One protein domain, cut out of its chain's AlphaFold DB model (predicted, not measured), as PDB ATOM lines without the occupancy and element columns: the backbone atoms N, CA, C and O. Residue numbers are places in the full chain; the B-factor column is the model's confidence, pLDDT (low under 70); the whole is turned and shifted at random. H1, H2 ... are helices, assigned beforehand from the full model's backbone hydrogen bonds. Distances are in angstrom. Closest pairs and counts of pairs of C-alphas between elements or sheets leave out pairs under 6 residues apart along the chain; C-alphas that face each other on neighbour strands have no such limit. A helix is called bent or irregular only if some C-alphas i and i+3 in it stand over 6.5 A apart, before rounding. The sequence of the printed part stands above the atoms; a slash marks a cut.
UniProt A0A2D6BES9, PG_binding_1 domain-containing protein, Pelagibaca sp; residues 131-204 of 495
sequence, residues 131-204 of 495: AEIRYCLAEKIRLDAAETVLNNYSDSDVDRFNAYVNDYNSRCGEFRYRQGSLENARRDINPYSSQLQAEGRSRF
ATOM      1  N   ALA A 131      -3.070  21.321 -47.791       87.56
ATOM      2  CA  ALA A 131      -3.381  20.370 -48.866       87.56
ATOM      3  C   ALA A 131      -3.031  18.908 -48.514       87.56
ATOM      4  O   ALA A 131      -3.713  17.984 -48.960       87.56
ATOM      5  N   GLU A 132      -2.006  18.693 -47.689       91.25
ATOM      6  CA  GLU A 132      -1.630  17.372 -47.168       91.25
ATOM      7  C   GLU A 132      -2.567  16.907 -46.050       91.25
ATOM      8  O   GLU A 132      -2.981  15.748 -46.024       91.25
ATOM      9  N   ILE A 133      -2.998  17.821 -45.176       89.88
ATOM     10  CA  ILE A 133      -4.021  17.523 -44.167       89.88
ATOM     11  C   ILE A 133      -5.365  17.215 -44.847       89.88
ATOM     12  O   ILE A 133      -6.043  16.268 -44.447       89.88
ATOM     13  N   ARG A 134      -5.732  17.935 -45.922       92.56
ATOM     14  CA  ARG A 134      -6.899  17.601 -46.763       92.56
ATOM     15  C   ARG A 134      -6.810  16.173 -47.290       92.56
ATOM     16  O   ARG A 134      -7.783  15.445 -47.145       92.56
ATOM     17  N   TYR A 135      -5.662  15.753 -47.831       94.19
ATOM     18  CA  TYR A 135      -5.458  14.365 -48.262       94.19
ATOM     19  C   TYR A 135      -5.626  13.377 -47.099       94.19
ATOM     20  O   TYR A 135      -6.356  12.400 -47.233       94.19
ATOM     21  N   CYS A 136      -5.041  13.643 -45.928       91.50
ATOM     22  CA  CYS A 136      -5.179  12.768 -44.758       91.50
ATOM     23  C   CYS A 136      -6.614  12.670 -44.200       91.50
ATOM     24  O   CYS A 136      -6.964  11.653 -43.597       91.50
ATOM     25  N   LEU A 137      -7.457  13.688 -44.405       87.69
ATOM     26  CA  LEU A 137      -8.886  13.645 -44.076       87.69
ATOM     27  C   LEU A 137      -9.700  12.943 -45.178       87.69
ATOM     28  O   LEU A 137     -10.516  12.070 -44.887       87.69
ATOM     29  N   ALA A 138      -9.448  13.287 -46.440       89.56
ATOM     30  CA  ALA A 138     -10.113  12.733 -47.615       89.56
ATOM     31  C   ALA A 138      -9.871  11.226 -47.766       89.56
ATOM     32  O   ALA A 138     -10.813  10.446 -47.908       89.56
ATOM     33  N   GLU A 139      -8.612  10.802 -47.679       93.12
ATOM     34  CA  GLU A 139      -8.216   9.403 -47.808       93.12
ATOM     35  C   GLU A 139      -8.753   8.559 -46.646       93.12
ATOM     36  O   GLU A 139      -9.155   7.422 -46.877       93.12
ATOM     37  N   LYS A 140      -8.889   9.119 -45.432       86.69
ATOM     38  CA  LYS A 140      -9.576   8.423 -44.334       86.69
ATOM     39  C   LYS A 140     -11.041   8.150 -44.671       86.69
ATOM     40  O   LYS A 140     -11.454   7.000 -44.617       86.69
ATOM     41  N   ILE A 141     -11.787   9.158 -45.135       82.50
ATOM     42  CA  ILE A 141     -13.193   8.988 -45.551       82.50
ATOM     43  C   ILE A 141     -13.323   7.952 -46.684       82.50
ATOM     44  O   ILE A 141     -14.281   7.176 -46.704       82.50
ATOM     45  N   ARG A 142     -12.353   7.891 -47.609       94.06
ATOM     46  CA  ARG A 142     -12.306   6.848 -48.646       94.06
ATOM     47  C   ARG A 142     -12.059   5.454 -48.065       94.06
ATOM     48  O   ARG A 142     -12.679   4.504 -48.529       94.06
ATOM     49  N   LEU A 143     -11.166   5.303 -47.091       87.69
ATOM     50  CA  LEU A 143     -10.832   3.996 -46.519       87.69
ATOM     51  C   LEU A 143     -11.907   3.489 -45.546       87.69
ATOM     52  O   LEU A 143     -12.328   2.343 -45.684       87.69
ATOM     53  N   ASP A 144     -12.447   4.356 -44.685       79.69
ATOM     54  CA  ASP A 144     -13.616   4.062 -43.841       79.69
ATOM     55  C   ASP A 144     -14.809   3.595 -44.712       79.69
ATOM     56  O   ASP A 144     -15.542   2.668 -44.369       79.69
ATOM     57  N   ALA A 145     -15.001   4.198 -45.894       77.88
ATOM     58  CA  ALA A 145     -16.048   3.786 -46.829       77.88
ATOM     59  C   ALA A 145     -15.698   2.532 -47.645       77.88
ATOM     60  O   ALA A 145     -16.595   1.741 -47.945       77.88
ATOM     61  N   ALA A 146     -14.429   2.320 -47.998       85.56
ATOM     62  CA  ALA A 146     -13.963   1.104 -48.662       85.56
ATOM     63  C   ALA A 146     -14.195  -0.144 -47.795       85.56
ATOM     64  O   ALA A 146     -14.640  -1.162 -48.321       85.56
ATOM     65  N   GLU A 147     -13.986  -0.043 -46.478       80.44
ATOM     66  CA  GLU A 147     -14.266  -1.118 -45.515       80.44
ATOM     67  C   GLU A 147     -15.730  -1.592 -45.598       80.44
ATOM     68  O   GLU A 147     -15.995  -2.791 -45.604       80.44
ATOM     69  N   THR A 148     -16.687  -0.668 -45.785       77.06
ATOM     70  CA  THR A 148     -18.133  -0.994 -45.866       77.06
ATOM     71  C   THR A 148     -18.543  -1.858 -47.065       77.06
ATOM     72  O   THR A 148     -19.676  -2.335 -47.105       77.06
ATOM     73  N   VAL A 149     -17.651  -2.056 -48.043       76.44
ATOM     74  CA  VAL A 149     -17.873  -2.875 -49.251       76.44
ATOM     75  C   VAL A 149     -16.728  -3.862 -49.512       76.44
ATOM     76  O   VAL A 149     -16.638  -4.439 -50.597       76.44
ATOM     77  N   LEU A 150     -15.832  -4.050 -48.540       76.62
ATOM     78  CA  LEU A 150     -14.683  -4.936 -48.666       76.62
ATOM     79  C   LEU A 150     -15.131  -6.403 -48.644       76.62
ATOM     80  O   LEU A 150     -15.850  -6.842 -47.746       76.62
ATOM     81  N   ASN A 151     -14.679  -7.195 -49.620       71.81
ATOM     82  CA  ASN A 151     -14.890  -8.638 -49.583       71.81
ATOM     83  C   ASN A 151     -13.879  -9.290 -48.628       71.81
ATOM     84  O   ASN A 151     -12.815  -9.747 -49.045       71.81
ATOM     85  N   ASN A 152     -14.248  -9.367 -47.351       55.53
ATOM     86  CA  ASN A 152     -13.426  -9.932 -46.274       55.53
ATOM     87  C   ASN A 152     -13.136 -11.444 -46.419       55.53
ATOM     88  O   ASN A 152     -12.363 -11.989 -45.636       55.53
ATOM     89  N   TYR A 153     -13.730 -12.122 -47.410       45.50
ATOM     90  CA  TYR A 153     -13.441 -13.516 -47.779       45.50
ATOM     91  C   TYR A 153     -12.494 -13.642 -48.986       45.50
ATOM     92  O   TYR A 153     -12.261 -14.744 -49.478       45.50
ATOM     93  N   SER A 154     -11.984 -12.522 -49.504       65.88
ATOM     94  CA  SER A 154     -11.090 -12.464 -50.656       65.88
ATOM     95  C   SER A 154      -9.743 -11.897 -50.228       65.88
ATOM     96  O   SER A 154      -9.591 -10.681 -50.099       65.88
ATOM     97  N   ASP A 155      -8.756 -12.776 -50.038       57.12
ATOM     98  CA  ASP A 155      -7.404 -12.397 -49.603       57.12
ATOM     99  C   ASP A 155      -6.812 -11.277 -50.481       57.12
ATOM    100  O   ASP A 155      -6.239 -10.325 -49.966       57.12
ATOM    101  N   SER A 156      -7.051 -11.297 -51.801       68.19
ATOM    102  CA  SER A 156      -6.571 -10.252 -52.720       68.19
ATOM    103  C   SER A 156      -7.259  -8.890 -52.562       68.19
ATOM    104  O   SER A 156      -6.710  -7.875 -52.986       68.19
ATOM    105  N   ASP A 157      -8.470  -8.846 -52.003       67.62
ATOM    106  CA  ASP A 157      -9.140  -7.588 -51.661       67.62
ATOM    107  C   ASP A 157      -8.690  -7.100 -50.279       67.62
ATOM    108  O   ASP A 157      -8.386  -5.918 -50.127       67.62
ATOM    109  N   VAL A 158      -8.549  -8.012 -49.313       70.44
ATOM    110  CA  VAL A 158      -8.030  -7.732 -47.965       70.44
ATOM    111  C   VAL A 158      -6.586  -7.217 -48.014       70.44
ATOM    112  O   VAL A 158      -6.302  -6.164 -47.449       70.44
ATOM    113  N   ASP A 159      -5.682  -7.871 -48.747       73.06
ATOM    114  CA  ASP A 159      -4.291  -7.427 -48.921       73.06
ATOM    115  C   ASP A 159      -4.206  -6.066 -49.622       73.06
ATOM    116  O   ASP A 159      -3.415  -5.202 -49.235       73.06
ATOM    117  N   ARG A 160      -5.067  -5.833 -50.619       82.19
ATOM    118  CA  ARG A 160      -5.168  -4.550 -51.323       82.19
ATOM    119  C   ARG A 160      -5.662  -3.434 -50.401       82.19
ATOM    120  O   ARG A 160      -5.126  -2.330 -50.458       82.19
ATOM    121  N   PHE A 161      -6.632  -3.707 -49.530       81.25
ATOM    122  CA  PHE A 161      -7.092  -2.769 -48.503       81.25
ATOM    123  C   PHE A 161      -6.000  -2.489 -47.463       81.25
ATOM    124  O   PHE A 161      -5.676  -1.328 -47.212       81.25
ATOM    125  N   ASN A 162      -5.349  -3.537 -46.951       78.56
ATOM    126  CA  ASN A 162      -4.216  -3.433 -46.030       78.56
ATOM    127  C   ASN A 162      -3.067  -2.600 -46.621       78.56
ATOM    128  O   ASN A 162      -2.456  -1.813 -45.902       78.56
ATOM    129  N   ALA A 163      -2.790  -2.710 -47.925       78.19
ATOM    130  CA  ALA A 163      -1.784  -1.889 -48.598       78.19
ATOM    131  C   ALA A 163      -2.124  -0.385 -48.561       78.19
ATOM    132  O   ALA A 163      -1.248   0.421 -48.243       78.19
ATOM    133  N   TYR A 164      -3.384   0.002 -48.807       84.81
ATOM    134  CA  TYR A 164      -3.810   1.399 -48.647       84.81
ATOM    135  C   TYR A 164      -3.767   1.860 -47.184       84.81
ATOM    136  O   TYR A 164      -3.302   2.965 -46.917       84.81
ATOM    137  N   VAL A 165      -4.218   1.034 -46.232       80.31
ATOM    138  CA  VAL A 165      -4.184   1.366 -44.795       80.31
ATOM    139  C   VAL A 165      -2.743   1.538 -44.300       80.31
ATOM    140  O   VAL A 165      -2.462   2.462 -43.540       80.31
ATOM    141  N   ASN A 166      -1.805   0.715 -44.773       73.12
ATOM    142  CA  ASN A 166      -0.383   0.852 -44.460       73.12
ATOM    143  C   ASN A 166       0.221   2.132 -45.060       73.12
ATOM    144  O   ASN A 166       0.904   2.868 -44.347       73.12
ATOM    145  N   ASP A 167      -0.061   2.445 -46.330       78.56
ATOM    146  CA  ASP A 167       0.397   3.690 -46.959       78.56
ATOM    147  C   ASP A 167      -0.196   4.933 -46.266       78.56
ATOM    148  O   ASP A 167       0.541   5.882 -45.989       78.56
ATOM    149  N   TYR A 168      -1.475   4.892 -45.874       85.38
ATOM    150  CA  TYR A 168      -2.118   5.920 -45.051       85.38
ATOM    151  C   TYR A 168      -1.422   6.087 -43.695       85.38
ATOM    152  O   TYR A 168      -0.963   7.181 -43.363       85.38
ATOM    153  N   ASN A 169      -1.280   5.005 -42.922       78.06
ATOM    154  CA  ASN A 169      -0.645   5.032 -41.603       78.06
ATOM    155  C   ASN A 169       0.808   5.538 -41.673       78.06
ATOM    156  O   ASN A 169       1.266   6.200 -40.746       78.06
ATOM    157  N   SER A 170       1.509   5.289 -42.786       79.25
ATOM    158  CA  SER A 170       2.890   5.735 -43.019       79.25
ATOM    159  C   SER A 170       3.056   7.236 -43.320       79.25
ATOM    160  O   SER A 170       4.188   7.704 -43.415       79.25
ATOM    161  N   ARG A 171       1.956   7.983 -43.499       87.50
ATOM    162  CA  ARG A 171       1.945   9.416 -43.882       87.50
ATOM    163  C   ARG A 171       1.062  10.278 -42.978       87.50
ATOM    164  O   ARG A 171       1.389  11.425 -42.700       87.50
ATOM    165  N   CYS A 172      -0.069   9.720 -42.556       86.12
ATOM    166  CA  CYS A 172      -1.166  10.409 -41.880       86.12
ATOM    167  C   CYS A 172      -1.413   9.905 -40.448       86.12
ATOM    168  O   CYS A 172      -2.255  10.466 -39.751       86.12
ATOM    169  N   GLY A 173      -0.709   8.854 -40.002       75.62
ATOM    170  CA  GLY A 173      -0.892   8.276 -38.666       75.62
ATOM    171  C   GLY A 173      -0.379   9.155 -37.517       75.62
ATOM    172  O   GLY A 173      -0.911   9.076 -36.415       75.62
ATOM    173  N   GLU A 174       0.630   9.997 -37.765       78.12
ATOM    174  CA  GLU A 174       1.242  10.881 -36.764       78.12
ATOM    175  C   GLU A 174       1.889  12.098 -37.449       78.12
ATOM    176  O   GLU A 174       2.920  11.966 -38.114       78.12
ATOM    177  N   PHE A 175       1.303  13.290 -37.297       82.44
ATOM    178  CA  PHE A 175       1.779  14.518 -37.946       82.44
ATOM    179  C   PHE A 175       1.582  15.776 -37.086       82.44
ATOM    180  O   PHE A 175       0.725  15.821 -36.203       82.44
ATOM    181  N   ARG A 176       2.369  16.818 -37.379       83.94
ATOM    182  CA  ARG A 176       2.276  18.164 -36.788       83.94
ATOM    183  C   ARG A 176       1.680  19.136 -37.815       83.94
ATOM    184  O   ARG A 176       1.716  18.883 -39.017       83.94
ATOM    185  N   TYR A 177       1.126  20.254 -37.359       86.12
ATOM    186  CA  TYR A 177       0.513  21.270 -38.224       86.12
ATOM    187  C   TYR A 177       0.560  22.657 -37.565       86.12
ATOM    188  O   TYR A 177       0.563  22.759 -36.341       86.12
ATOM    189  N   ARG A 178       0.574  23.730 -38.370       85.81
ATOM    190  CA  ARG A 178       0.450  25.113 -37.865       85.81
ATOM    191  C   ARG A 178      -0.998  25.411 -37.455       85.81
ATOM    192  O   ARG A 178      -1.929  24.852 -38.046       85.81
ATOM    193  N   GLN A 179      -1.199  26.303 -36.483       83.88
ATOM    194  CA  GLN A 179      -2.517  26.671 -35.942       83.88
ATOM    195  C   GLN A 179      -3.545  26.976 -37.054       83.88
ATOM    196  O   GLN A 179      -3.207  27.508 -38.109       83.88
ATOM    197  N   GLY A 180      -4.802  26.565 -36.860       79.75
ATOM    198  CA  GLY A 180      -5.884  26.724 -37.845       79.75
ATOM    199  C   GLY A 180      -5.813  25.817 -39.088       79.75
ATOM    200  O   GLY A 180      -6.851  25.560 -39.696       79.75
ATOM    201  N   SER A 181      -4.649  25.257 -39.443       85.38
ATOM    202  CA  SER A 181      -4.477  24.474 -40.685       85.38
ATOM    203  C   SER A 181      -5.386  23.241 -40.756       85.38
ATOM    204  O   SER A 181      -5.965  22.960 -41.805       85.38
ATOM    205  N   LEU A 182      -5.560  22.540 -39.628       81.94
ATOM    206  CA  LEU A 182      -6.438  21.370 -39.523       81.94
ATOM    207  C   LEU A 182      -7.922  21.731 -39.688       81.94
ATOM    208  O   LEU A 182      -8.652  21.013 -40.367       81.94
ATOM    209  N   GLU A 183      -8.367  22.848 -39.110       77.75
ATOM    210  CA  GLU A 183      -9.770  23.275 -39.190       77.75
ATOM    211  C   GLU A 183     -10.113  23.852 -40.571       77.75
ATOM    212  O   GLU A 183     -11.215  23.655 -41.077       77.75
ATOM    213  N   ASN A 184      -9.153  24.488 -41.245       80.19
ATOM    214  CA  ASN A 184      -9.299  24.868 -42.651       80.19
ATOM    215  C   ASN A 184      -9.446  23.622 -43.539       80.19
ATOM    216  O   ASN A 184     -10.460  23.480 -44.218       80.19
ATOM    217  N   ALA A 185      -8.515  22.665 -43.443       86.62
ATOM    218  CA  ALA A 185      -8.586  21.411 -44.198       86.62
ATOM    219  C   ALA A 185      -9.869  20.603 -43.915       86.62
ATOM    220  O   ALA A 185     -10.418  19.974 -44.819       86.62
ATOM    221  N   ARG A 186     -10.385  20.641 -42.680       82.25
ATOM    222  CA  ARG A 186     -11.667  20.027 -42.304       82.25
ATOM    223  C   ARG A 186     -12.858  20.723 -42.963       82.25
ATOM    224  O   ARG A 186     -13.693  20.041 -43.553       82.25
ATOM    225  N   ARG A 187     -12.925  22.057 -42.918       77.06
ATOM    226  CA  ARG A 187     -13.982  22.833 -43.593       77.06
ATOM    227  C   ARG A 187     -13.952  22.659 -45.115       77.06
ATOM    228  O   ARG A 187     -15.017  22.568 -45.718       77.06
ATOM    229  N   ASP A 188     -12.767  22.515 -45.705       82.88
ATOM    230  CA  ASP A 188     -12.582  22.232 -47.134       82.88
ATOM    231  C   ASP A 188     -13.096  20.841 -47.555       82.88
ATOM    232  O   ASP A 188     -13.624  20.689 -48.654       82.88
ATOM    233  N   ILE A 189     -12.929  19.816 -46.707       86.69
ATOM    234  CA  ILE A 189     -13.236  18.412 -47.041       86.69
ATOM    235  C   ILE A 189     -14.665  17.994 -46.671       86.69
ATOM    236  O   ILE A 189     -15.284  17.239 -47.424       86.69
ATOM    237  N   ASN A 190     -15.215  18.491 -45.559       77.50
ATOM    238  CA  ASN A 190     -16.530  18.078 -45.046       77.50
ATOM    239  C   ASN A 190     -17.670  18.081 -46.101       77.50
ATOM    240  O   ASN A 190     -18.406  17.088 -46.146       77.50
ATOM    241  N   PRO A 191     -17.821  19.099 -46.982       78.50
ATOM    242  CA  PRO A 191     -18.887  19.125 -47.993       78.50
ATOM    243  C   PRO A 191     -18.804  17.992 -49.026       78.50
ATOM    244  O   PRO A 191     -19.824  17.568 -49.564       78.50
ATOM    245  N   TYR A 192     -17.601  17.473 -49.290       83.19
ATOM    246  CA  TYR A 192     -17.352  16.431 -50.293       83.19
ATOM    247  C   TYR A 192     -17.365  15.016 -49.704       83.19
ATOM    248  O   TYR A 192     -17.109  14.050 -50.423       83.19
ATOM    249  N   SER A 193     -17.674  14.868 -48.412       75.00
ATOM    250  CA  SER A 193     -17.672  13.587 -47.691       75.00
ATOM    251  C   SER A 193     -18.459  12.481 -48.410       75.00
ATOM    252  O   SER A 193     -17.921  11.394 -48.602       75.00
ATOM    253  N   SER A 194     -19.670  12.744 -48.908       66.69
ATOM    254  CA  SER A 194     -20.457  11.754 -49.669       66.69
ATOM    255  C   SER A 194     -19.778  11.301 -50.972       66.69
ATOM    256  O   SER A 194     -19.838  10.123 -51.325       66.69
ATOM    257  N   GLN A 195     -19.093  12.213 -51.672       82.38
ATOM    258  CA  GLN A 195     -18.338  11.910 -52.893       82.38
ATOM    259  C   GLN A 195     -17.078  11.092 -52.567       82.38
ATOM    260  O   GLN A 195     -16.804  10.091 -53.223       82.38
ATOM    261  N   LEU A 196     -16.370  11.458 -51.496       85.38
ATOM    262  CA  LEU A 196     -15.223  10.719 -50.963       85.38
ATOM    263  C   LEU A 196     -15.601   9.301 -50.524       85.38
ATOM    264  O   LEU A 196     -14.871   8.354 -50.805       85.38
ATOM    265  N   GLN A 197     -16.767   9.111 -49.901       79.31
ATOM    266  CA  GLN A 197     -17.235   7.765 -49.580       79.31
ATOM    267  C   GLN A 197     -17.541   6.938 -50.843       79.31
ATOM    268  O   GLN A 197     -17.294   5.732 -50.862       79.31
ATOM    269  N   ALA A 198     -18.062   7.560 -51.906       75.00
ATOM    270  CA  ALA A 198     -18.289   6.889 -53.186       75.00
ATOM    271  C   ALA A 198     -16.966   6.523 -53.893       75.00
ATOM    272  O   ALA A 198     -16.831   5.397 -54.368       75.00
ATOM    273  N   GLU A 199     -15.972   7.421 -53.886       90.44
ATOM    274  CA  GLU A 199     -14.586   7.157 -54.323       90.44
ATOM    275  C   GLU A 199     -13.927   6.024 -53.527       90.44
ATOM    276  O   GLU A 199     -13.174   5.227 -54.080       90.44
ATOM    277  N   GLY A 200     -14.198   5.946 -52.223       88.06
ATOM    278  CA  GLY A 200     -13.736   4.868 -51.358       88.06
ATOM    279  C   GLY A 200     -14.322   3.519 -51.752       88.06
ATOM    280  O   GLY A 200     -13.592   2.572 -52.047       88.06
ATOM    281  N   ARG A 201     -15.657   3.451 -51.826       84.06
ATOM    282  CA  ARG A 201     -16.388   2.229 -52.180       84.06
ATOM    283  C   ARG A 201     -16.033   1.729 -53.581       84.06
ATOM    284  O   ARG A 201     -15.818   0.531 -53.755       84.06
ATOM    285  N   SER A 202     -15.903   2.613 -54.572       88.50
ATOM    286  CA  SER A 202     -15.618   2.216 -55.962       88.50
ATOM    287  C   SER A 202     -14.254   1.542 -56.162       88.50
ATOM    288  O   SER A 202     -14.083   0.813 -57.135       88.50
ATOM    289  N   ARG A 203     -13.305   1.693 -55.226       88.25
ATOM    290  CA  ARG A 203     -12.039   0.934 -55.230       88.25
ATOM    291  C   ARG A 203     -12.250  -0.572 -55.007       88.25
ATOM    292  O   ARG A 203     -11.446  -1.362 -55.503       88.25
ATOM    293  N   PHE A 204     -13.289  -0.976 -54.269       79.44
ATOM    294  CA  PHE A 204     -13.486  -2.359 -53.800       79.44
ATOM    295  C   PHE A 204     -14.807  -3.008 -54.228       79.44
ATOM    296  O   PHE A 204     -14.874  -4.237 -54.272       79.44
TER     297      PHE A 204
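AT A GLANCE: This is residues 131 to 204 of the 495 residues of the protein "PG_binding_1 domain-containing protein" of Pelagibaca sp (UniProt A0A2D6BES9). Helix H1 lies in the middle of a flat slab, with H2 folded back along one side of it and the bent helix H3 arching over the other side, its two arms both packing on H1. H2 and H3 do not meet across H1. The printed part has 74 residues with three named helices, in the order H1, H2, H3, and no named strand; the class is all helix. It is only just compact, close to loose, with a radius of gyration of the C-alphas of 13.3 A, and spans 43 by 25 by 13 A.

IN THESE COORDINATES: H1, residues 131 to 147, begins at C-alpha 131 (-3.381, 20.370, -48.866) and is 24.3 A long. H2, residues 155 to 172, is 24.9 A long. H3, residues 181 to 202, was assigned as one helix by its hydrogen bonds but is bent: C-alphas 191 and 194 are 7.7 A apart. Its arms are H3a, residues 181 to 191, 17.0 A, and H3b, residues 194 to 202, 12.4 A, ending at C-alpha 202 (-15.618, 2.216, -55.962). H3a is itself irregular, with C-alphas 188 and 191 7.1 A apart.

HOW THE PARTS SIT: H1 and H2 form a helical hairpin: they touch at a shallow tilt of 24 degrees, opposite ways, the closest C-alphas being those of Cys 136 and Cys 172, 5.5 A apart. H1, with residues 131 to 138 alone, touches H3a at a steep tilt of 45 degrees, the same way; the closest C-alphas are those of Arg 134 and Ala 185, 4.9 A apart. H1 touches H3b at a steep tilt of 57 degrees, the same way; the closest C-alphas are those of Arg 142 and Gly 200, 3.6 A apart. The helix packing is mostly crossed, but only just. H3a and H3b stand about perpendicular, at 79 degrees. H2 is apart from both arms. Every O i to N i+4 pair is within hydrogen-bond range in H3b, against 12 of 13 in H1, 12 of 14 in H2 and 6 of 7 in H3a.

THE WHOLE: The two C-alphas farthest apart, those of Tyr 153 and Gln 179, are 43.3 A apart. The printed part has no cut, and both links are short. Mean pLDDT of the printed part is 80.7; residues 152 to 157, of which 155 to 157 belong to H2, and residue 194 are under 70.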